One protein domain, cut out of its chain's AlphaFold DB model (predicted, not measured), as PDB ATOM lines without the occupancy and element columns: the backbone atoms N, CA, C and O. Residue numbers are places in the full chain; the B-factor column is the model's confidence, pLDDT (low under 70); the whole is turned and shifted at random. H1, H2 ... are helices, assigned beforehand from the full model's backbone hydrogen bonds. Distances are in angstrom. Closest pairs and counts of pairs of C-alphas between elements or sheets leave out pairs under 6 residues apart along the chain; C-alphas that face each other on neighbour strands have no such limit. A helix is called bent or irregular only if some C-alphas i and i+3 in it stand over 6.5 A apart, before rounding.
ATOM      1  N   LEU A  29       7.621 -44.705 -25.207       84.38
ATOM      2  CA  LEU A  29       8.631 -45.449 -24.434       84.38
ATOM      3  C   LEU A  29       9.490 -46.360 -25.326       84.38
ATOM      4  O   LEU A  29      10.711 -46.360 -25.218       84.38
ATOM      5  N   THR A  30       8.871 -47.095 -26.256       80.69
ATOM      6  CA  THR A  30       9.584 -47.985 -27.197       80.69
ATOM      7  C   THR A  30      10.463 -47.204 -28.183       80.69
ATOM      8  O   THR A  30      11.463 -47.719 -28.677       80.69
ATOM      9  N   LEU A  31      10.079 -45.964 -28.503       83.88
ATOM     10  CA  LEU A  31      10.789 -45.081 -29.432       83.88
ATOM     11  C   LEU A  31      11.791 -44.140 -28.744       83.88
ATOM     12  O   LEU A  31      12.348 -43.284 -29.437       83.88
ATOM     13  N   SER A  32      12.022 -44.271 -27.430       84.81
ATOM     14  CA  SER A  32      12.962 -43.430 -26.670       84.81
ATOM     15  C   SER A  32      12.642 -41.924 -26.698       84.81
ATOM     16  O   SER A  32      13.534 -41.074 -26.676       84.81
ATOM     17  N   ARG A  33      11.359 -41.544 -26.770       88.88
ATOM     18  CA  ARG A  33      10.932 -40.134 -26.855       88.88
ATOM     19  C   ARG A  33      10.582 -39.568 -25.481       88.88
ATOM     20  O   ARG A  33       9.431 -39.267 -25.179       88.88
ATOM     21  N   TRP A  34      11.608 -39.409 -24.651       88.31
ATOM     22  CA  TRP A  34      11.471 -39.038 -23.238       88.31
ATOM     23  C   TRP A  34      10.827 -37.667 -22.986       88.31
ATOM     24  O   TRP A  34      10.173 -37.496 -21.964       88.31
ATOM     25  N   GLU A  35      10.929 -36.713 -23.915       85.62
ATOM     26  CA  GLU A  35      10.240 -35.415 -23.807       85.62
ATOM     27  C   GLU A  35       8.708 -35.562 -23.851       85.62
ATOM     28  O   GLU A  35       7.999 -34.916 -23.081       85.62
ATOM     29  N   GLU A  36       8.199 -36.462 -24.701       86.44
ATOM     30  CA  GLU A  36       6.765 -36.759 -24.822       86.44
ATOM     31  C   GLU A  36       6.272 -37.590 -23.626       86.44
ATOM     32  O   GLU A  36       5.166 -37.380 -23.132       86.44
ATOM     33  N   VAL A  37       7.120 -38.483 -23.097       85.88
ATOM     34  CA  VAL A  37       6.851 -39.222 -21.846       85.88
ATOM     35  C   VAL A  37       6.776 -38.258 -20.656       85.88
ATOM     36  O   VAL A  37       5.855 -38.348 -19.848       85.88
ATOM     37  N   ALA A  38       7.688 -37.287 -20.573       85.00
ATOM     38  CA  ALA A  38       7.671 -36.257 -19.537       85.00
ATOM     39  C   ALA A  38       6.438 -35.343 -19.648       85.00
ATOM     40  O   ALA A  38       5.855 -34.970 -18.632       85.00
ATOM     41  N   ALA A  39       6.018 -34.986 -20.869       85.75
ATOM     42  CA  ALA A  39       4.786 -34.232 -21.099       85.75
ATOM     43  C   ALA A  39       3.546 -35.032 -20.666       85.75
ATOM     44  O   ALA A  39       2.680 -34.491 -19.981       85.75
ATOM     45  N   PHE A  40       3.506 -36.331 -20.977       86.00
ATOM     46  CA  PHE A  40       2.444 -37.232 -20.534       86.00
ATOM     47  C   PHE A  40       2.359 -37.324 -19.003       86.00
ATOM     48  O   PHE A  40       1.270 -37.212 -18.448       86.00
ATOM     49  N   LEU A  41       3.494 -37.480 -18.313       86.12
ATOM     50  CA  LEU A  41       3.536 -37.540 -16.847       86.12
ATOM     51  C   LEU A  41       3.101 -36.216 -16.200       86.12
ATOM     52  O   LEU A  41       2.448 -36.234 -15.159       86.12
ATOM     53  N   LYS A  42       3.402 -35.068 -16.823       84.12
ATOM     54  CA  LYS A  42       2.977 -33.738 -16.343       84.12
ATOM     55  C   LYS A  42       1.482 -33.466 -16.514       84.12
ATOM     56  O   LYS A  42       0.934 -32.666 -15.759       84.12
ATOM     57  N   ASP A  43       0.835 -34.113 -17.480       84.06
ATOM     58  CA  ASP A  43      -0.611 -34.006 -17.709       84.06
ATOM     59  C   ASP A  43      -1.440 -34.844 -16.709       84.06
ATOM     60  O   ASP A  43      -2.664 -34.690 -16.642       84.06
ATOM     61  N   LEU A  44      -0.794 -35.719 -15.925       83.50
ATOM     62  CA  LEU A  44      -1.426 -36.519 -14.871       83.50
ATOM     63  C   LEU A  44      -1.491 -35.770 -13.526       83.50
ATOM     64  O   LEU A  44      -0.670 -34.890 -13.256       83.50
ATOM     65  N   PRO A  45      -2.441 -36.126 -12.637       82.75
ATOM     66  CA  PRO A  45      -2.417 -35.681 -11.246       82.75
ATOM     67  C   PRO A  45      -1.088 -36.046 -10.548       82.75
ATOM     68  O   PRO A  45      -0.515 -37.082 -10.870       82.75
ATOM     69  N   PRO A  46      -0.598 -35.252  -9.575       73.94
ATOM     70  CA  PRO A  46       0.733 -35.445  -8.984       73.94
ATOM     71  C   PRO A  46       0.959 -36.817  -8.331       73.94
ATOM     72  O   PRO A  46       2.032 -37.391  -8.491       73.94
ATOM     73  N   GLU A  47      -0.044 -37.347  -7.621       72.94
ATOM     74  CA  GLU A  47       0.024 -38.669  -6.973       72.94
ATOM     75  C   GLU A  47       0.064 -39.796  -8.022       72.94
ATOM     76  O   GLU A  47       0.969 -40.629  -7.999       72.94
ATOM     77  N   ASP A  48      -0.826 -39.741  -9.020       79.38
ATOM     78  CA  ASP A  48      -0.865 -40.700 -10.133       79.38
ATOM     79  C   ASP A  48       0.415 -40.645 -10.987       79.38
ATOM     80  O   ASP A  48       0.877 -41.658 -11.506       79.38
ATOM     81  N   SER A  49       1.004 -39.458 -11.148       83.06
ATOM     82  CA  SER A  49       2.211 -39.244 -11.948       83.06
ATOM     83  C   SER A  49       3.426 -39.963 -11.354       83.06
ATOM     84  O   SER A  49       4.162 -40.631 -12.084       83.06
ATOM     85  N   ALA A  50       3.608 -39.894 -10.028       83.00
ATOM     86  CA  ALA A  50       4.685 -40.593  -9.330       83.00
ATOM     87  C   ALA A  50       4.510 -42.121  -9.390       83.00
ATOM     88  O   ALA A  50       5.457 -42.835  -9.724       83.00
ATOM     89  N   GLU A  51       3.298 -42.634  -9.146       84.25
ATOM     90  CA  GLU A  51       3.012 -44.074  -9.243       84.25
ATOM     91  C   GLU A  51       3.218 -44.611 -10.667       84.25
ATOM     92  O   GLU A  51       3.852 -45.652 -10.856       84.25
ATOM     93  N   VAL A  52       2.749 -43.880 -11.686       85.75
ATOM     94  CA  VAL A  52       2.954 -44.246 -13.095       85.75
ATOM     95  C   VAL A  52       4.437 -44.202 -13.460       85.75
ATOM     96  O   VAL A  52       4.909 -45.095 -14.160       85.75
ATOM     97  N   TYR A  53       5.200 -43.226 -12.963       88.25
ATOM     98  CA  TYR A  53       6.649 -43.176 -13.172       88.25
ATOM     99  C   TYR A  53       7.367 -44.382 -12.546       88.25
ATOM    100  O   TYR A  53       8.181 -45.023 -13.212       88.25
ATOM    101  N   HIS A  54       7.023 -44.767 -11.314       88.31
ATOM    102  CA  HIS A  54       7.569 -45.974 -10.688       88.31
ATOM    103  C   HIS A  54       7.203 -47.248 -11.460       88.31
ATOM    104  O   HIS A  54       8.075 -48.089 -11.692       88.31
ATOM    105  N   ALA A  55       5.958 -47.363 -11.932       84.31
ATOM    106  CA  ALA A  55       5.533 -48.473 -12.780       84.31
ATOM    107  C   ALA A  55       6.300 -48.507 -14.116       84.31
ATOM    108  O   ALA A  55       6.645 -49.586 -14.599       84.31
ATOM    109  N   ILE A  56       6.627 -47.342 -14.693       87.56
ATOM    110  CA  ILE A  56       7.490 -47.244 -15.878       87.56
ATOM    111  C   ILE A  56       8.888 -47.779 -15.555       87.56
ATOM    112  O   ILE A  56       9.370 -48.636 -16.291       87.56
ATOM    113  N   LEU A  57       9.529 -47.349 -14.462       88.62
ATOM    114  CA  LEU A  57      10.859 -47.845 -14.074       88.62
ATOM    115  C   LEU A  57      10.871 -49.374 -13.886       88.62
ATOM    116  O   LEU A  57      11.762 -50.062 -14.389       88.62
ATOM    117  N   GLU A  58       9.846 -49.931 -13.240       83.62
ATOM    118  CA  GLU A  58       9.709 -51.382 -13.072       83.62
ATOM    119  C   GLU A  58       9.481 -52.123 -14.399       83.62
ATOM    120  O   GLU A  58      10.078 -53.183 -14.623       83.62
ATOM    121  N   CYS A  59       8.670 -51.565 -15.304       81.56
ATOM    122  CA  CYS A  59       8.474 -52.112 -16.648       81.56
ATOM    123  C   CYS A  59       9.766 -52.073 -17.473       81.56
ATOM    124  O   CYS A  59      10.088 -53.033 -18.167       81.56
ATOM    125  N   LEU A  60      10.532 -50.985 -17.390       84.38
ATOM    126  CA  LEU A  60      11.786 -50.824 -18.125       84.38
ATOM    127  C   LEU A  60      12.863 -51.808 -17.650       84.38
ATOM    128  O   LEU A  60      13.659 -52.276 -18.467       84.38
ATOM    129  N   ARG A  61      12.850 -52.185 -16.367       79.44
ATOM    130  CA  ARG A  61      13.719 -53.234 -15.813       79.44
ATOM    131  C   ARG A  61      13.392 -54.628 -16.363       79.44
ATOM    132  O   ARG A  61      14.295 -55.434 -16.574       79.44
ATOM    133  N   ASN A  62      12.113 -54.930 -16.592       69.31
ATOM    134  CA  ASN A  62      11.639 -56.274 -16.925       69.31
ATOM    135  C   ASN A  62      11.309 -56.401 -18.425       69.31
ATOM    136  O   ASN A  62      10.305 -55.875 -18.897       69.31
ATOM    137  N   ALA A  63      12.080 -57.170 -19.199       58.78
ATOM    138  CA  ALA A  63      11.683 -57.503 -20.573       58.78
ATOM    139  C   ALA A  63      10.368 -58.309 -20.553       58.78
ATOM    140  O   ALA A  63      10.379 -59.423 -20.044       58.78
ATOM    141  N   HIS A  64       9.250 -57.763 -21.062       53.06
ATOM    142  CA  HIS A  64       7.885 -58.330 -20.996       53.06
ATOM    143  C   HIS A  64       7.821 -59.874 -20.864       53.06
ATOM    144  O   HIS A  64       7.886 -60.609 -21.855       53.06
ATOM    145  N   ILE A  65       7.645 -60.374 -19.632       50.00
ATOM    146  CA  ILE A  65       7.449 -61.809 -19.333       50.00
ATOM    147  C   ILE A  65       5.948 -62.169 -19.274       50.00
ATOM    148  O   ILE A  65       5.577 -63.333 -19.430       50.00
ATOM    149  N   GLU A  66       5.055 -61.190 -19.126       45.34
ATOM    150  CA  GLU A  66       3.693 -61.443 -18.626       45.34
ATOM    151  C   GLU A  66       2.677 -62.022 -19.625       45.34
ATOM    152  O   GLU A  66       1.637 -62.507 -19.199       45.34
ATOM    153  N   ASN A  67       2.981 -62.107 -20.926       45.88
ATOM    154  CA  ASN A  67       2.036 -62.637 -21.930       45.88
ATOM    155  C   ASN A  67       2.434 -63.991 -22.549       45.88
ATOM    156  O   ASN A  67       2.013 -64.318 -23.662       45.88
ATOM    157  N   ARG A  68       3.242 -64.809 -21.859       51.50
ATOM    158  CA  ARG A  68       3.569 -66.168 -22.331       51.50
ATOM    159  C   ARG A  68       2.611 -67.221 -21.755       51.50
ATOM    160  O   ARG A  68       2.302 -67.164 -20.568       51.50
ATOM    161  N   PRO A  69       2.174 -68.219 -22.550       49.03
ATOM    162  CA  PRO A  69       1.352 -69.318 -22.045       49.03
ATOM    163  C   PRO A  69       2.078 -70.091 -20.919       49.03
ATOM    164  O   PRO A  69       3.311 -70.161 -20.944       49.03
ATOM    165  N   PRO A  70       1.355 -70.727 -19.972       52.09
ATOM    166  CA  PRO A  70       1.922 -71.291 -18.734       52.09
ATOM    167  C   PRO A  70       3.120 -72.230 -18.949       52.09
ATOM    168  O   PRO A  70       4.097 -72.208 -18.204       52.09
ATOM    169  N   ASN A  71       3.101 -73.001 -20.038       54.72
ATOM    170  CA  ASN A  71       4.158 -73.963 -20.364       54.72
ATOM    171  C   ASN A  71       5.486 -73.294 -20.782       54.72
ATOM    172  O   ASN A  71       6.538 -73.919 -20.711       54.72
ATOM    173  N   GLN A  72       5.466 -72.026 -21.210       53.59
ATOM    174  CA  GLN A  72       6.669 -71.252 -21.544       53.59
ATOM    175  C   GLN A  72       7.205 -70.431 -20.362       53.59
ATOM    176  O   GLN A  72       8.374 -70.041 -20.388       53.59
ATOM    177  N   GLN A  73       6.405 -70.209 -19.312       54.31
ATOM    178  CA  GLN A  73       6.866 -69.581 -18.067       54.31
ATOM    179  C   GLN A  73       7.836 -70.502 -17.307       54.31
ATOM    180  O   GLN A  73       8.855 -70.040 -16.803       54.31
ATOM    181  N   GLN A  74       7.601 -71.821 -17.325       53.34
ATOM    182  CA  GLN A  74       8.534 -72.808 -16.756       53.34
ATOM    183  C   GLN A  74       9.901 -72.828 -17.465       53.34
ATOM    184  O   GLN A  74      10.927 -73.012 -16.817       53.34
ATOM    185  N   ILE A  75       9.936 -72.594 -18.783       53.38
ATOM    186  CA  ILE A  75      11.182 -72.542 -19.569       53.38
ATOM    187  C   ILE A  75      11.923 -71.217 -19.333       53.38
ATOM    188  O   ILE A  75      13.145 -71.211 -19.216       53.38
ATOM    189  N   ALA A  76      11.197 -70.100 -19.219       50.47
ATOM    190  CA  ALA A  76      11.777 -68.785 -18.928       50.47
ATOM    191  C   ALA A  76      12.339 -68.675 -17.496       50.47
ATOM    192  O   ALA A  76      13.319 -67.965 -17.277       50.47
ATOM    193  N   ASN A  77      11.769 -69.416 -16.538       53.03
ATOM    194  CA  ASN A  77      12.235 -69.459 -15.149       53.03
ATOM    195  C   ASN A  77      13.438 -70.389 -14.925       53.03
ATOM    196  O   ASN A  77      13.979 -70.432 -13.822       53.03
ATOM    197  N   ASN A  78      13.890 -71.109 -15.954       55.00
ATOM    198  CA  ASN A  78      15.092 -71.925 -15.868       55.00
ATOM    199  C   ASN A  78      16.350 -71.025 -15.934       55.00
ATOM    200  O   ASN A  78      16.545 -70.324 -16.937       55.00
ATOM    201  N   PRO A  79      17.243 -71.054 -14.923       53.91
ATOM    202  CA  PRO A  79      18.432 -70.197 -14.875       53.91
ATOM    203  C   PRO A  79      19.375 -70.387 -16.075       53.91
ATOM    204  O   PRO A  79      20.030 -69.437 -16.498       53.91
ATOM    205  N   ASN A  80      19.376 -71.564 -16.712       55.66
ATOM    206  CA  ASN A  80      20.165 -71.810 -17.924       55.66
ATOM    207  C   ASN A  80      19.639 -71.079 -19.171       55.66
ATOM    208  O   ASN A  80      20.402 -70.890 -20.118       55.66
ATOM    209  N   TYR A  81      18.368 -70.662 -19.181       55.75
ATOM    210  CA  TYR A  81      17.743 -69.940 -20.294       55.75
ATOM    211  C   TYR A  81      17.623 -68.431 -20.046       55.75
ATOM    212  O   TYR A  81      17.582 -67.678 -21.019       55.75
ATOM    213  N   LYS A  82      17.658 -67.970 -18.783       55.56
ATOM    214  CA  LYS A  82      17.694 -66.534 -18.426       55.56
ATOM    215  C   LYS A  82      18.850 -65.775 -19.089       55.56
ATOM    216  O   LYS A  82      18.672 -64.649 -19.523       55.56
ATOM    217  N   LYS A  83      20.016 -66.403 -19.268       56.84
ATOM    218  CA  LYS A  83      21.163 -65.781 -19.966       56.84
ATOM    219  C   LYS A  83      20.953 -65.541 -21.470       56.84
ATOM    220  O   LYS A  83      21.767 -64.875 -22.096       56.84
ATOM    221  N   TYR A  84      19.895 -66.103 -22.059       55.69
ATOM    222  CA  TYR A  84      19.556 -65.953 -23.478       55.69
ATOM    223  C   TYR A  84      18.266 -65.146 -23.702       55.69
ATOM    224  O   TYR A  84      17.806 -65.042 -24.840       55.69
ATOM    225  N   THR A  85      17.649 -64.594 -22.650       61.78
ATOM    226  CA  THR A  85      16.476 -63.725 -22.809       61.78
ATOM    227  C   THR A  85      16.903 -62.335 -23.261       61.78
ATOM    228  O   THR A  85      17.833 -61.763 -22.701       61.78
ATOM    229  N   ALA A  86      16.212 -61.786 -24.263       62.56
ATOM    230  CA  ALA A  86      16.417 -60.407 -24.687       62.56
ATOM    231  C   ALA A  86      16.115 -59.454 -23.520       62.56
ATOM    232  O   ALA A  86      15.045 -59.551 -22.921       62.56
ATOM    233  N   VAL A  87      17.058 -58.566 -23.211       72.19
ATOM    234  CA  VAL A  87      16.921 -57.492 -22.218       72.19
ATOM    235  C   VAL A  87      16.721 -56.152 -22.925       72.19
ATOM    236  O   VAL A  87      17.125 -55.997 -24.080       72.19
ATOM    237  N   ASN A  88      16.095 -55.191 -22.247       81.44
ATOM    238  CA  ASN A  88      15.944 -53.832 -22.768       81.44
ATOM    239  C   ASN A  88      17.314 -53.137 -22.845       81.44
ATOM    240  O   ASN A  88      18.142 -53.304 -21.949       81.44
ATOM    241  N   THR A  89      17.557 -52.362 -23.906       78.88
ATOM    242  CA  THR A  89      18.817 -51.630 -24.119       78.88
ATOM    243  C   THR A  89      18.626 -50.133 -23.944       78.88
ATOM    244  O   THR A  89      17.720 -49.573 -24.560       78.88
ATOM    245  N   PHE A  90      19.502 -49.487 -23.171       85.75
ATOM    246  CA  PHE A  90      19.401 -48.061 -22.848       85.75
ATOM    247  C   PHE A  90      20.697 -47.334 -23.186       85.75
ATOM    248  O   PHE A  90      21.760 -47.668 -22.658       85.75
ATOM    249  N   SER A  91      20.609 -46.313 -24.039       85.25
ATOM    250  CA  SER A  91      21.731 -45.408 -24.274       85.25
ATOM    251  C   SER A  91      21.905 -44.423 -23.110       85.25
ATOM    252  O   SER A  91      20.987 -44.185 -22.325       85.25
ATOM    253  N   LEU A  92      23.067 -43.765 -23.039       83.00
ATOM    254  CA  LEU A  92      23.297 -42.663 -22.095       83.00
ATOM    255  C   LEU A  92      22.232 -41.560 -22.220       83.00
ATOM    256  O   LEU A  92      21.792 -41.005 -21.217       83.00
ATOM    257  N   THR A  93      21.791 -41.253 -23.443       85.44
ATOM    258  CA  THR A  93      20.736 -40.261 -23.686       85.44
ATOM    259  C   THR A  93      19.389 -40.726 -23.141       85.44
ATOM    260  O   THR A  93      18.661 -39.907 -22.585       85.44
ATOM    261  N   ASP A  94      19.089 -42.023 -23.236       86.62
ATOM    262  CA  ASP A  94      17.854 -42.590 -22.691       86.62
ATOM    263  C   ASP A  94      17.809 -42.497 -21.173       86.62
ATOM    264  O   ASP A  94      16.809 -42.063 -20.616       86.62
ATOM    265  N   LEU A  95      18.908 -42.834 -20.497       87.12
ATOM    266  CA  LEU A  95      18.977 -42.797 -19.035       87.12
ATOM    267  C   LEU A  95      18.795 -41.383 -18.491       87.12
ATOM    268  O   LEU A  95      18.017 -41.172 -17.564       87.12
ATOM    269  N   PHE A  96      19.447 -40.389 -19.097       87.12
ATOM    270  CA  PHE A  96      19.217 -39.001 -18.699       87.12
ATOM    271  C   PHE A  96      17.816 -38.508 -19.077       87.12
ATOM    272  O   PHE A  96      17.262 -37.697 -18.339       87.12
ATOM    273  N   GLY A  97      17.228 -39.014 -20.164       87.44
ATOM    274  CA  GLY A  97      15.830 -38.767 -20.513       87.44
ATOM    275  C   GLY A  97      14.856 -39.329 -19.472       87.44
ATOM    276  O   GLY A  97      13.944 -38.621 -19.059       87.44
ATOM    277  N   ILE A  98      15.098 -40.548 -18.977       89.88
ATOM    278  CA  ILE A  98      14.332 -41.183 -17.891       89.88
ATOM    279  C   ILE A  98      14.410 -40.345 -16.614       89.88
ATOM    280  O   ILE A  98      13.388 -40.103 -15.973       89.88
ATOM    281  N   ILE A  99      15.608 -39.874 -16.254       89.38
ATOM    282  CA  ILE A  99      15.828 -39.047 -15.058       89.38
ATOM    283  C   ILE A  99      15.119 -37.695 -15.197       89.38
ATOM    284  O   ILE A  99      14.437 -37.261 -14.275       89.38
ATOM    285  N   GLN A 100      15.227 -37.041 -16.357       87.75
ATOM    286  CA  GLN A 100      14.570 -35.756 -16.631       87.75
ATOM    287  C   GLN A 100      13.044 -35.858 -16.731       87.75
ATOM    288  O   GLN A 100      12.353 -34.866 -16.501       87.75
ATOM    289  N   ALA A 101      12.519 -37.034 -17.073       87.44
ATOM    290  CA  ALA A 101      11.088 -37.302 -17.098       87.44
ATOM    291  C   ALA A 101      10.485 -37.533 -15.702       87.44
ATOM    292  O   ALA A 101       9.263 -37.654 -15.610       87.44
ATOM    293  N   SER A 102      11.298 -37.579 -14.635       87.31
ATOM    294  CA  SER A 102      10.800 -37.732 -13.265       87.31
ATOM    295  C   SER A 102       9.832 -36.594 -12.908       87.31
ATOM    296  O   SER A 102      10.196 -35.420 -13.043       87.31
ATOM    297  N   PRO A 103       8.603 -36.900 -12.457       82.06
ATOM    298  CA  PRO A 103       7.620 -35.885 -12.088       82.06
ATOM    299  C   PRO A 103       7.875 -35.277 -10.699       82.06
ATOM    300  O   PRO A 103       7.313 -34.228 -10.385       82.06
ATOM    301  N   THR A 104       8.719 -35.918  -9.884       82.19
ATOM    302  CA  THR A 104       9.100 -35.502  -8.526       82.19
ATOM    303  C   THR A 104      10.615 -35.538  -8.339       82.19
ATOM    304  O   THR A 104      11.334 -36.166  -9.124       82.19
ATOM    305  N   ASP A 105      11.097 -34.909  -7.267       82.12
ATOM    306  CA  ASP A 105      12.488 -35.040  -6.832       82.12
ATOM    307  C   ASP A 105      12.826 -36.505  -6.526       82.12
ATOM    308  O   ASP A 105      11.970 -37.288  -6.097       82.12
ATOM    309  N   PHE A 106      14.086 -36.881  -6.743       84.81
ATOM    310  CA  PHE A 106      14.542 -38.239  -6.465       84.81
ATOM    311  C   PHE A 106      14.550 -38.533  -4.963       84.81
ATOM    312  O   PHE A 106      15.207 -37.850  -4.174       84.81
ATOM    313  N   SER A 107      13.829 -39.590  -4.596       85.44
ATOM    314  CA  SER A 107      13.825 -40.192  -3.266       85.44
ATOM    315  C   SER A 107      14.660 -41.483  -3.254       85.44
ATOM    316  O   SER A 107      14.894 -42.050  -4.326       85.44
ATOM    317  N   PRO A 108      15.045 -41.998  -2.069       83.62
ATOM    318  CA  PRO A 108      15.644 -43.325  -1.902       83.62
ATOM    319  C   PRO A 108      15.008 -44.426  -2.761       83.62
ATOM    320  O   PRO A 108      15.698 -45.114  -3.509       83.62
ATOM    321  N   ASP A 109      13.678 -44.529  -2.710       84.38
ATOM    322  CA  ASP A 109      12.895 -45.547  -3.410       84.38
ATOM    323  C   ASP A 109      12.928 -45.360  -4.940       84.38
ATOM    324  O   ASP A 109      13.045 -46.318  -5.709       84.38
ATOM    325  N   THR A 110      12.894 -44.108  -5.405       86.88
ATOM    326  CA  THR A 110      13.032 -43.777  -6.831       86.88
ATOM    327  C   THR A 110      14.421 -44.150  -7.352       86.88
ATOM    328  O   THR A 110      14.545 -44.709  -8.444       86.88
ATOM    329  N   THR A 111      15.465 -43.884  -6.564       89.50
ATOM    330  CA  THR A 111      16.855 -44.232  -6.888       89.50
ATOM    331  C   THR A 111      17.058 -45.749  -6.942       89.50
ATOM    332  O   THR A 111      17.678 -46.249  -7.882       89.50
ATOM    333  N   GLU A 112      16.484 -46.497  -5.997       87.50
ATOM    334  CA  GLU A 112      16.538 -47.966  -5.965       87.50
ATOM    335  C   GLU A 112      15.853 -48.616  -7.169       87.50
ATOM    336  O   GLU A 112      16.380 -49.569  -7.745       87.50
ATOM    337  N   LYS A 113      14.718 -48.070  -7.617       87.88
ATOM    338  CA  LYS A 113      14.035 -48.545  -8.830       87.88
ATOM    339  C   LYS A 113      14.775 -48.177 -10.121       87.88
ATOM    340  O   LYS A 113      14.661 -48.905 -11.109       87.88
ATOM    341  N   LEU A 114      15.550 -47.090 -10.124       90.69
ATOM    342  CA  LEU A 114      16.362 -46.667 -11.269       90.69
ATOM    343  C   LEU A 114      17.668 -47.468 -11.406       90.69
ATOM    344  O   LEU A 114      18.090 -47.752 -12.530       90.69
ATOM    345  N   ALA A 115      18.306 -47.851 -10.295       90.44
ATOM    346  CA  ALA A 115      19.614 -48.514 -10.289       90.44
ATOM    347  C   ALA A 115      19.724 -49.737 -11.230       90.44
ATOM    348  O   ALA A 115      20.677 -49.784 -12.014       90.44
ATOM    349  N   PRO A 116      18.750 -50.669 -11.289       88.50
ATOM    350  CA  PRO A 116      18.792 -51.796 -12.224       88.50
ATOM    351  C   PRO A 116      18.832 -51.387 -13.703       88.50
ATOM    352  O   PRO A 116      19.426 -52.087 -14.519       88.50
ATOM    353  N   ILE A 117      18.211 -50.261 -14.068       89.31
ATOM    354  CA  ILE A 117      18.199 -49.751 -15.449       89.31
ATOM    355  C   ILE A 117      19.591 -49.225 -15.824       89.31
ATOM    356  O   ILE A 117      20.075 -49.457 -16.932       89.31
ATOM    357  N   VAL A 118      20.264 -48.561 -14.880       89.06
ATOM    358  CA  VAL A 118      21.650 -48.103 -15.048       89.06
ATOM    359  C   VAL A 118      22.606 -49.295 -15.130       89.06
ATOM    360  O   VAL A 118      23.433 -49.334 -16.041       89.06
ATOM    361  N   GLN A 119      22.437 -50.304 -14.266       88.06
ATOM    362  CA  GLN A 119      23.209 -51.552 -14.313       88.06
ATOM    363  C   GLN A 119      23.081 -52.247 -15.675       88.06
ATOM    364  O   GLN A 119      24.092 -52.609 -16.266       88.06
ATOM    365  N   LEU A 120      21.864 -52.357 -16.225       85.94
ATOM    366  CA  LEU A 120      21.640 -52.953 -17.549       85.94
ATOM    367  C   LEU A 120      22.437 -52.248 -18.655       85.94
ATOM    368  O   LEU A 120      22.925 -52.906 -19.570       85.94
ATOM    369  N   SER A 121      22.576 -50.923 -18.585       87.19
ATOM    370  CA  SER A 121      23.373 -50.161 -19.552       87.19
ATOM    371  C   SER A 121      24.877 -50.407 -19.367       87.19
ATOM    372  O   SER A 121      25.603 -50.580 -20.346       87.19
ATOM    373  N   LEU A 122      25.366 -50.511 -18.131       86.38
ATOM    374  CA  LEU A 122      26.769 -50.859 -17.873       86.38
ATOM    375  C   LEU A 122      27.100 -52.288 -18.328       86.38
ATOM    376  O   LEU A 122      28.095 -52.487 -19.024       86.38
ATOM    377  N   ASP A 123      26.222 -53.256 -18.051       83.62
ATOM    378  CA  ASP A 123      26.352 -54.650 -18.498       83.62
ATOM    379  C   ASP A 123      26.369 -54.769 -20.037       83.62
ATOM    380  O   ASP A 123      26.945 -55.702 -20.601       83.62
ATOM    381  N   GLN A 124      25.769 -53.799 -20.738       81.19
ATOM    382  CA  GLN A 124      25.782 -53.677 -22.201       81.19
ATOM    383  C   GLN A 124      27.076 -53.057 -22.759       81.19
ATOM    384  O   GLN A 124      27.221 -52.937 -23.979       81.19
ATOM    385  N   GLY A 125      28.035 -52.701 -21.899       81.00
ATOM    386  CA  GLY A 125      29.363 -52.218 -22.279       81.00
ATOM    387  C   GLY A 125      29.513 -50.695 -22.324       81.00
ATOM    388  O   GLY A 125      30.466 -50.199 -22.931       81.00
ATOM    389  N   HIS A 126      28.599 -49.932 -21.716       86.12
ATOM    390  CA  HIS A 126      28.763 -48.483 -21.564       86.12
ATOM    391  C   HIS A 126      29.842 -48.142 -20.507       86.12
ATOM    392  O   HIS A 126      29.955 -48.806 -19.484       86.12
ATOM    393  N   SER A 127      30.647 -47.092 -20.745       86.56
ATOM    394  CA  SER A 127      31.748 -46.685 -19.843       86.56
ATOM    395  C   SER A 127      31.235 -45.973 -18.592       86.56
ATOM    396  O   SER A 127      30.558 -44.944 -18.690       86.56
ATOM    397  N   ILE A 128      31.631 -46.475 -17.419       87.12
ATOM    398  CA  ILE A 128      31.321 -45.882 -16.114       87.12
ATOM    399  C   ILE A 128      31.909 -44.472 -15.968       87.12
ATOM    400  O   ILE A 128      31.252 -43.574 -15.447       87.12
ATOM    401  N   GLU A 129      33.097 -44.215 -16.517       87.56
ATOM    402  CA  GLU A 129      33.740 -42.897 -16.475       87.56
ATOM    403  C   GLU A 129      32.921 -41.843 -17.230       87.56
ATOM    404  O   GLU A 129      32.852 -40.679 -16.818       87.56
ATOM    405  N   ALA A 130      32.264 -42.250 -18.323       85.31
ATOM    406  CA  ALA A 130      31.366 -41.383 -19.075       85.31
ATOM    407  C   ALA A 130      30.094 -41.050 -18.278       85.31
ATOM    408  O   ALA A 130      29.639 -39.905 -18.325       85.31
ATOM    409  N   PHE A 131      29.553 -42.011 -17.521       86.81
ATOM    410  CA  PHE A 131      28.442 -41.771 -16.599       86.81
ATOM    411  C   PHE A 131      28.832 -40.779 -15.508       86.81
ATOM    412  O   PHE A 131      28.191 -39.737 -15.376       86.81
ATOM    413  N   VAL A 132      29.913 -41.058 -14.779       88.56
ATOM    414  CA  VAL A 132      30.388 -40.220 -13.669       88.56
ATOM    415  C   VAL A 132      30.645 -38.791 -14.132       88.56
ATOM    416  O   VAL A 132      30.169 -37.848 -13.504       88.56
ATOM    417  N   SER A 133      31.315 -38.617 -15.275       87.38
ATOM    418  CA  SER A 133      31.591 -37.290 -15.835       87.38
ATOM    419  C   SER A 133      30.310 -36.518 -16.171       87.38
ATOM    420  O   SER A 133      30.223 -35.322 -15.898       87.38
ATOM    421  N   GLN A 134      29.298 -37.182 -16.746       86.62
ATOM    422  CA  GLN A 134      28.034 -36.526 -17.092       86.62
ATOM    423  C   GLN A 134      27.175 -36.206 -15.865       86.62
ATOM    424  O   GLN A 134      26.608 -35.116 -15.803       86.62
ATOM    425  N   PHE A 135      27.107 -37.105 -14.879       88.81
ATOM    426  CA  PHE A 135      26.434 -36.832 -13.609       88.81
ATOM    427  C   PHE A 135      27.128 -35.699 -12.839       88.81
ATOM    428  O   PHE A 135      26.452 -34.816 -12.316       88.81
ATOM    429  N   ALA A 136      28.464 -35.652 -12.824       86.31
ATOM    430  CA  ALA A 136      29.236 -34.592 -12.173       86.31
ATOM    431  C   ALA A 136      29.072 -33.217 -12.837       86.31
ATOM    432  O   ALA A 136      29.109 -32.206 -12.141       86.31
ATOM    433  N   GLU A 137      28.897 -33.159 -14.160       84.75
ATOM    434  CA  GLU A 137      28.660 -31.895 -14.863       84.75
ATOM    435  C   GLU A 137      27.221 -31.398 -14.680       84.75
ATOM    436  O   GLU A 137      27.014 -30.221 -14.401       84.75
ATOM    437  N   ARG A 138      26.229 -32.292 -14.785       82.94
ATOM    438  CA  ARG A 138      24.805 -31.933 -14.662       82.94
ATOM    439  C   ARG A 138      24.390 -31.600 -13.228       82.94
ATOM    440  O   ARG A 138      23.563 -30.723 -13.040       82.94
ATOM    441  N   SER A 139      25.013 -32.224 -12.225       82.19
ATOM    442  CA  SER A 139      24.772 -31.941 -10.796       82.19
ATOM    443  C   SER A 139      25.459 -30.672 -10.265       82.19
ATOM    444  O   SER A 139      25.565 -30.488  -9.053       82.19
ATOM    445  N   LYS A 140      25.989 -29.809 -11.146       79.69
ATOM    446  CA  LYS A 140      26.471 -28.461 -10.784       79.69
ATOM    447  C   LYS A 140      25.373 -27.399 -10.858       79.69
ATOM    448  O   LYS A 140      25.551 -26.331 -10.278       79.69
ATOM    449  N   ASP A 141      24.302 -27.669 -11.603       73.06
ATOM    450  CA  ASP A 141      23.173 -26.763 -11.814       73.06
ATOM    451  C   ASP A 141      21.900 -27.435 -11.280       73.06
ATOM    452  O   ASP A 141      21.177 -28.114 -12.015       73.06
ATOM    453  N   ASP A 142      21.680 -27.296  -9.967       60.47
ATOM    454  CA  ASP A 142      20.586 -27.951  -9.231       60.47
ATOM    455  C   ASP A 142      19.192 -27.576  -9.778       60.47
ATOM    456  O   ASP A 142      18.252 -28.352  -9.641       60.47
ATOM    457  N   ASP A 143      19.057 -26.439 -10.474       62.69
ATOM    458  CA  ASP A 143      17.782 -25.994 -11.055       62.69
ATOM    459  C   ASP A 143      17.413 -26.738 -12.361       62.69
ATOM    460  O   ASP A 143      16.272 -26.650 -12.825       62.69
ATOM    461  N   GLN A 144      18.352 -27.468 -12.984       69.19
ATOM    462  CA  GLN A 144      18.142 -28.164 -14.268       69.19
ATOM    463  C   GLN A 144      18.218 -29.696 -14.186       69.19
ATOM    464  O   GLN A 144      17.824 -30.373 -15.144       69.19
ATOM    465  N   PHE A 145      18.716 -30.262 -13.082       82.19
ATOM    466  CA  PHE A 145      18.874 -31.708 -12.920       82.19
ATOM    467  C   PHE A 145      18.108 -32.224 -11.687       82.19
ATOM    468  O   PHE A 145      18.460 -31.865 -10.572       82.19
ATOM    469  N   PRO A 146      17.095 -33.100 -11.853       82.44
ATOM    470  CA  PRO A 146      16.151 -33.438 -10.778       82.44
ATOM    471  C   PRO A 146      16.700 -34.392  -9.700       82.44
ATOM    472  O   PRO A 146      15.984 -34.740  -8.763       82.44
ATOM    473  N   MET A 147      17.946 -34.865  -9.826       88.19
ATOM    474  CA  MET A 147      18.546 -35.828  -8.899       88.19
ATOM    475  C   MET A 147      19.660 -35.170  -8.065       88.19
ATOM    476  O   MET A 147      20.679 -34.766  -8.633       88.19
ATOM    477  N   PRO A 148      19.522 -35.102  -6.725       87.12
ATOM    478  CA  PRO A 148      20.515 -34.473  -5.861       87.12
ATOM    479  C   PRO A 148      21.772 -35.341  -5.723       87.12
ATOM    480  O   PRO A 148      21.720 -36.567  -5.826       87.12
ATOM    481  N   ARG A 149      22.912 -34.716  -5.394       87.00
ATOM    482  CA  ARG A 149      24.216 -35.404  -5.276       87.00
ATOM    483  C   ARG A 149      24.199 -36.620  -4.339       87.00
ATOM    484  O   ARG A 149      24.820 -37.627  -4.661       87.00
ATOM    485  N   LYS A 150      23.444 -36.568  -3.233       87.62
ATOM    486  CA  LYS A 150      23.282 -37.706  -2.306       87.62
ATOM    487  C   LYS A 150      22.614 -38.927  -2.955       87.62
ATOM    488  O   LYS A 150      23.005 -40.056  -2.689       87.62
ATOM    489  N   GLU A 151      21.656 -38.707  -3.854       89.62
ATOM    490  CA  GLU A 151      20.976 -39.787  -4.576       89.62
ATOM    491  C   GLU A 151      21.813 -40.282  -5.761       89.62
ATOM    492  O   GLU A 151      21.793 -41.468  -6.067       89.62
ATOM    493  N   ILE A 152      22.651 -39.423  -6.355       90.69
ATOM    494  CA  ILE A 152      23.682 -39.855  -7.314       90.69
ATOM    495  C   ILE A 152      24.698 -40.782  -6.627       90.69
ATOM    496  O   ILE A 152      25.057 -41.823  -7.177       90.69
ATOM    497  N   ALA A 153      25.132 -40.443  -5.408       90.12
ATOM    498  CA  ALA A 153      25.992 -41.309  -4.603       90.12
ATOM    499  C   ALA A 153      25.310 -42.658  -4.309       90.12
ATOM    500  O   ALA A 153      25.893 -43.718  -4.558       90.12
ATOM    501  N   ARG A 154      24.052 -42.641  -3.849       91.19
ATOM    502  CA  ARG A 154      23.256 -43.858  -3.618       91.19
ATOM    503  C   ARG A 154      23.126 -44.705  -4.888       91.19
ATOM    504  O   ARG A 154      23.309 -45.916  -4.825       91.19
ATOM    505  N   LEU A 155      22.885 -44.083  -6.042       91.75
ATOM    506  CA  LEU A 155      22.790 -44.761  -7.334       91.75
ATOM    507  C   LEU A 155      24.082 -45.510  -7.682       91.75
ATOM    508  O   LEU A 155      24.031 -46.695  -7.993       91.75
ATOM    509  N   PHE A 156      25.242 -44.850  -7.606       91.38
ATOM    510  CA  PHE A 156      26.521 -45.507  -7.902       91.38
ATOM    511  C   PHE A 156      26.865 -46.609  -6.895       91.38
ATOM    512  O   PHE A 156      27.438 -47.621  -7.289       91.38
ATOM    513  N   LEU A 157      26.472 -46.453  -5.629       90.06
ATOM    514  CA  LEU A 157      26.624 -47.497  -4.618       90.06
ATOM    515  C   LEU A 157      25.775 -48.738  -4.953       90.06
ATOM    516  O   LEU A 157      26.295 -49.849  -4.944       90.06
ATOM    517  N   LEU A 158      24.499 -48.555  -5.313       89.81
ATOM    518  CA  LEU A 158      23.573 -49.646  -5.663       89.81
ATOM    519  C   LEU A 158      23.991 -50.433  -6.915       89.81
ATOM    520  O   LEU A 158      23.642 -51.601  -7.056       89.81
ATOM    521  N   VAL A 159      24.730 -49.790  -7.819       89.56
ATOM    522  CA  VAL A 159      25.237 -50.362  -9.080       89.56
ATOM    523  C   VAL A 159      26.659 -50.943  -8.894       89.56
ATOM    524  O   VAL A 159      27.326 -51.331  -9.847       89.56
ATOM    525  N   GLY A 160      27.158 -51.022  -7.653       87.44
ATOM    526  CA  GLY A 160      28.441 -51.660  -7.330       87.44
ATOM    527  C   GLY A 160      29.684 -50.814  -7.633       87.44
ATOM    528  O   GLY A 160      30.781 -51.351  -7.751       87.44
ATOM    529  N   HIS A 161      29.541 -49.491  -7.756       87.75
ATOM    530  CA  HIS A 161      30.632 -48.549  -8.025       87.75
ATOM    531  C   HIS A 161      30.857 -47.585  -6.845       87.75
ATOM    532  O   HIS A 161      30.728 -46.363  -6.978       87.75
ATOM    533  N   ALA A 162      31.220 -48.134  -5.681       84.94
ATOM    534  CA  ALA A 162      31.411 -47.379  -4.437       84.94
ATOM    535  C   ALA A 162      32.466 -46.259  -4.549       84.94
ATOM    536  O   ALA A 162      32.224 -45.141  -4.095       84.94
ATOM    537  N   ASP A 163      33.575 -46.500  -5.255       83.31
ATOM    538  CA  ASP A 163      34.623 -45.490  -5.488       83.31
ATOM    539  C   ASP A 163      34.086 -44.228  -6.180       83.31
ATOM    540  O   ASP A 163      34.513 -43.102  -5.912       83.31
ATOM    541  N   GLN A 164      33.124 -44.412  -7.086       87.19
ATOM    542  CA  GLN A 164      32.495 -43.311  -7.808       87.19
ATOM    543  C   GLN A 164      31.437 -42.618  -6.946       87.19
ATOM    544  O   GLN A 164      31.283 -41.401  -7.037       87.19
ATOM    545  N   SER A 165      30.760 -43.366  -6.069       87.00
ATOM    546  CA  SER A 165      29.799 -42.835  -5.097       87.00
ATOM    547  C   SER A 165      30.439 -41.808  -4.154       87.00
ATOM    548  O   SER A 165      29.902 -40.709  -3.983       87.00
ATOM    549  N   ALA A 166      31.650 -42.092  -3.657       82.44
ATOM    550  CA  ALA A 166      32.399 -41.197  -2.771       82.44
ATOM    551  C   ALA A 166      32.639 -39.793  -3.369       82.44
ATOM    552  O   ALA A 166      32.684 -38.804  -2.641       82.44
ATOM    553  N   SER A 167      32.721 -39.668  -4.701       84.88
ATOM    554  CA  SER A 167      32.928 -38.380  -5.391       84.88
ATOM    555  C   SER A 167      31.722 -37.426  -5.310       84.88
ATOM    556  O   SER A 167      31.837 -36.231  -5.615       84.88
ATOM    557  N   PHE A 168      30.552 -37.938  -4.922       87.75
ATOM    558  CA  PHE A 168      29.314 -37.169  -4.799       87.75
ATOM    559  C   PHE A 168      28.920 -36.874  -3.346       87.75
ATOM    560  O   PHE A 168      28.036 -36.041  -3.135       87.75
ATOM    561  N   LEU A 169      29.600 -37.481  -2.368       88.06
ATOM    562  CA  LEU A 169      29.387 -37.241  -0.941       88.06
ATOM    563  C   LEU A 169      30.272 -36.094  -0.399       88.06
ATOM    564  O   LEU A 169      31.298 -35.766  -1.003       88.06
TER     565      LEU A 169
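AT A GLANCE: This is residues 29 to 169 of the 1158 residues of an uncharacterized protein of Blastopirellula marina (UniProt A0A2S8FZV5). A body of helices is built round H6, with H2 and H8 packed on it, while the short helices H3 and H4 sit on an arm of chain that reaches away and makes the length. H1 folds back beside H2, and H9 beside H8. The printed part has 141 residues and nine named helices, H1 to H9 in order, with no named strand: all helix. It is compact, with a radius of gyration of the C-alphas of 16.2 A and spans of 51 by 38 by 25 A.

IN THESE COORDINATES: H1, residues 34 to 42, begins at C-alpha 34 (11.471, -39.038, -23.238). H2 is residues 46 to 61, 23.1 A long; H3 is 70 to 76, H4 79 to 82 and H5 92 to 100. H6, residues 108 to 123, is 22.8 A long, kinked by 28 degrees near residue 115 and only just irregular, with C-alphas 113 and 116 6.7 A apart. H7 is 128 to 138, H8 149 to 158, and H9, 162 to 168, ends at C-alpha 168 (29.314, -37.169, -4.799).

HOW THE PARTS SIT: H1 and H2 form a hairpin, closest C-alphas Leu 41 and Ser 49, 5.4 A. Residues 54 to 61 of H2 touch H6, the hub, closest C-alphas Arg 61 and Ile 117, 5.7 A. H3 and H4 are apart from H6. H5 touches H1, closest C-alphas Gly 97 and Trp 34, 5.1 A, and only just touches H6, with 3 pairs of C-alphas within 8 A. H8 touches H6 at a steep tilt of 55 degrees, closest C-alphas Leu 155 and Ala 115, 5.7 A. H7 is close but not clearly touching H9, closest C-alphas Val 132 and Gln 164, 7.0 A. H8 and H9 form a hairpin, closest C-alphas Ala 153 and Ser 165, 4.1 A. Every O i to N i+4 pair is within hydrogen-bond range in H1, H2, H5, H7 and H8; H6 has 10 of 12, H3 and H9 each 1 of 3 beside 3 of 4 O i to N i+3 pairs, and H4 is too short for one.

THE WHOLE: The C-alphas farthest apart, of Asn 71 and Asp 141, are 51.6 A apart. The printed part has no cut and no long link. Residues 78 to 83, of which 79 to 82 belong to H4, stand free. The pLDDT is under 70 at residues 62 to 86 and 142 to 144.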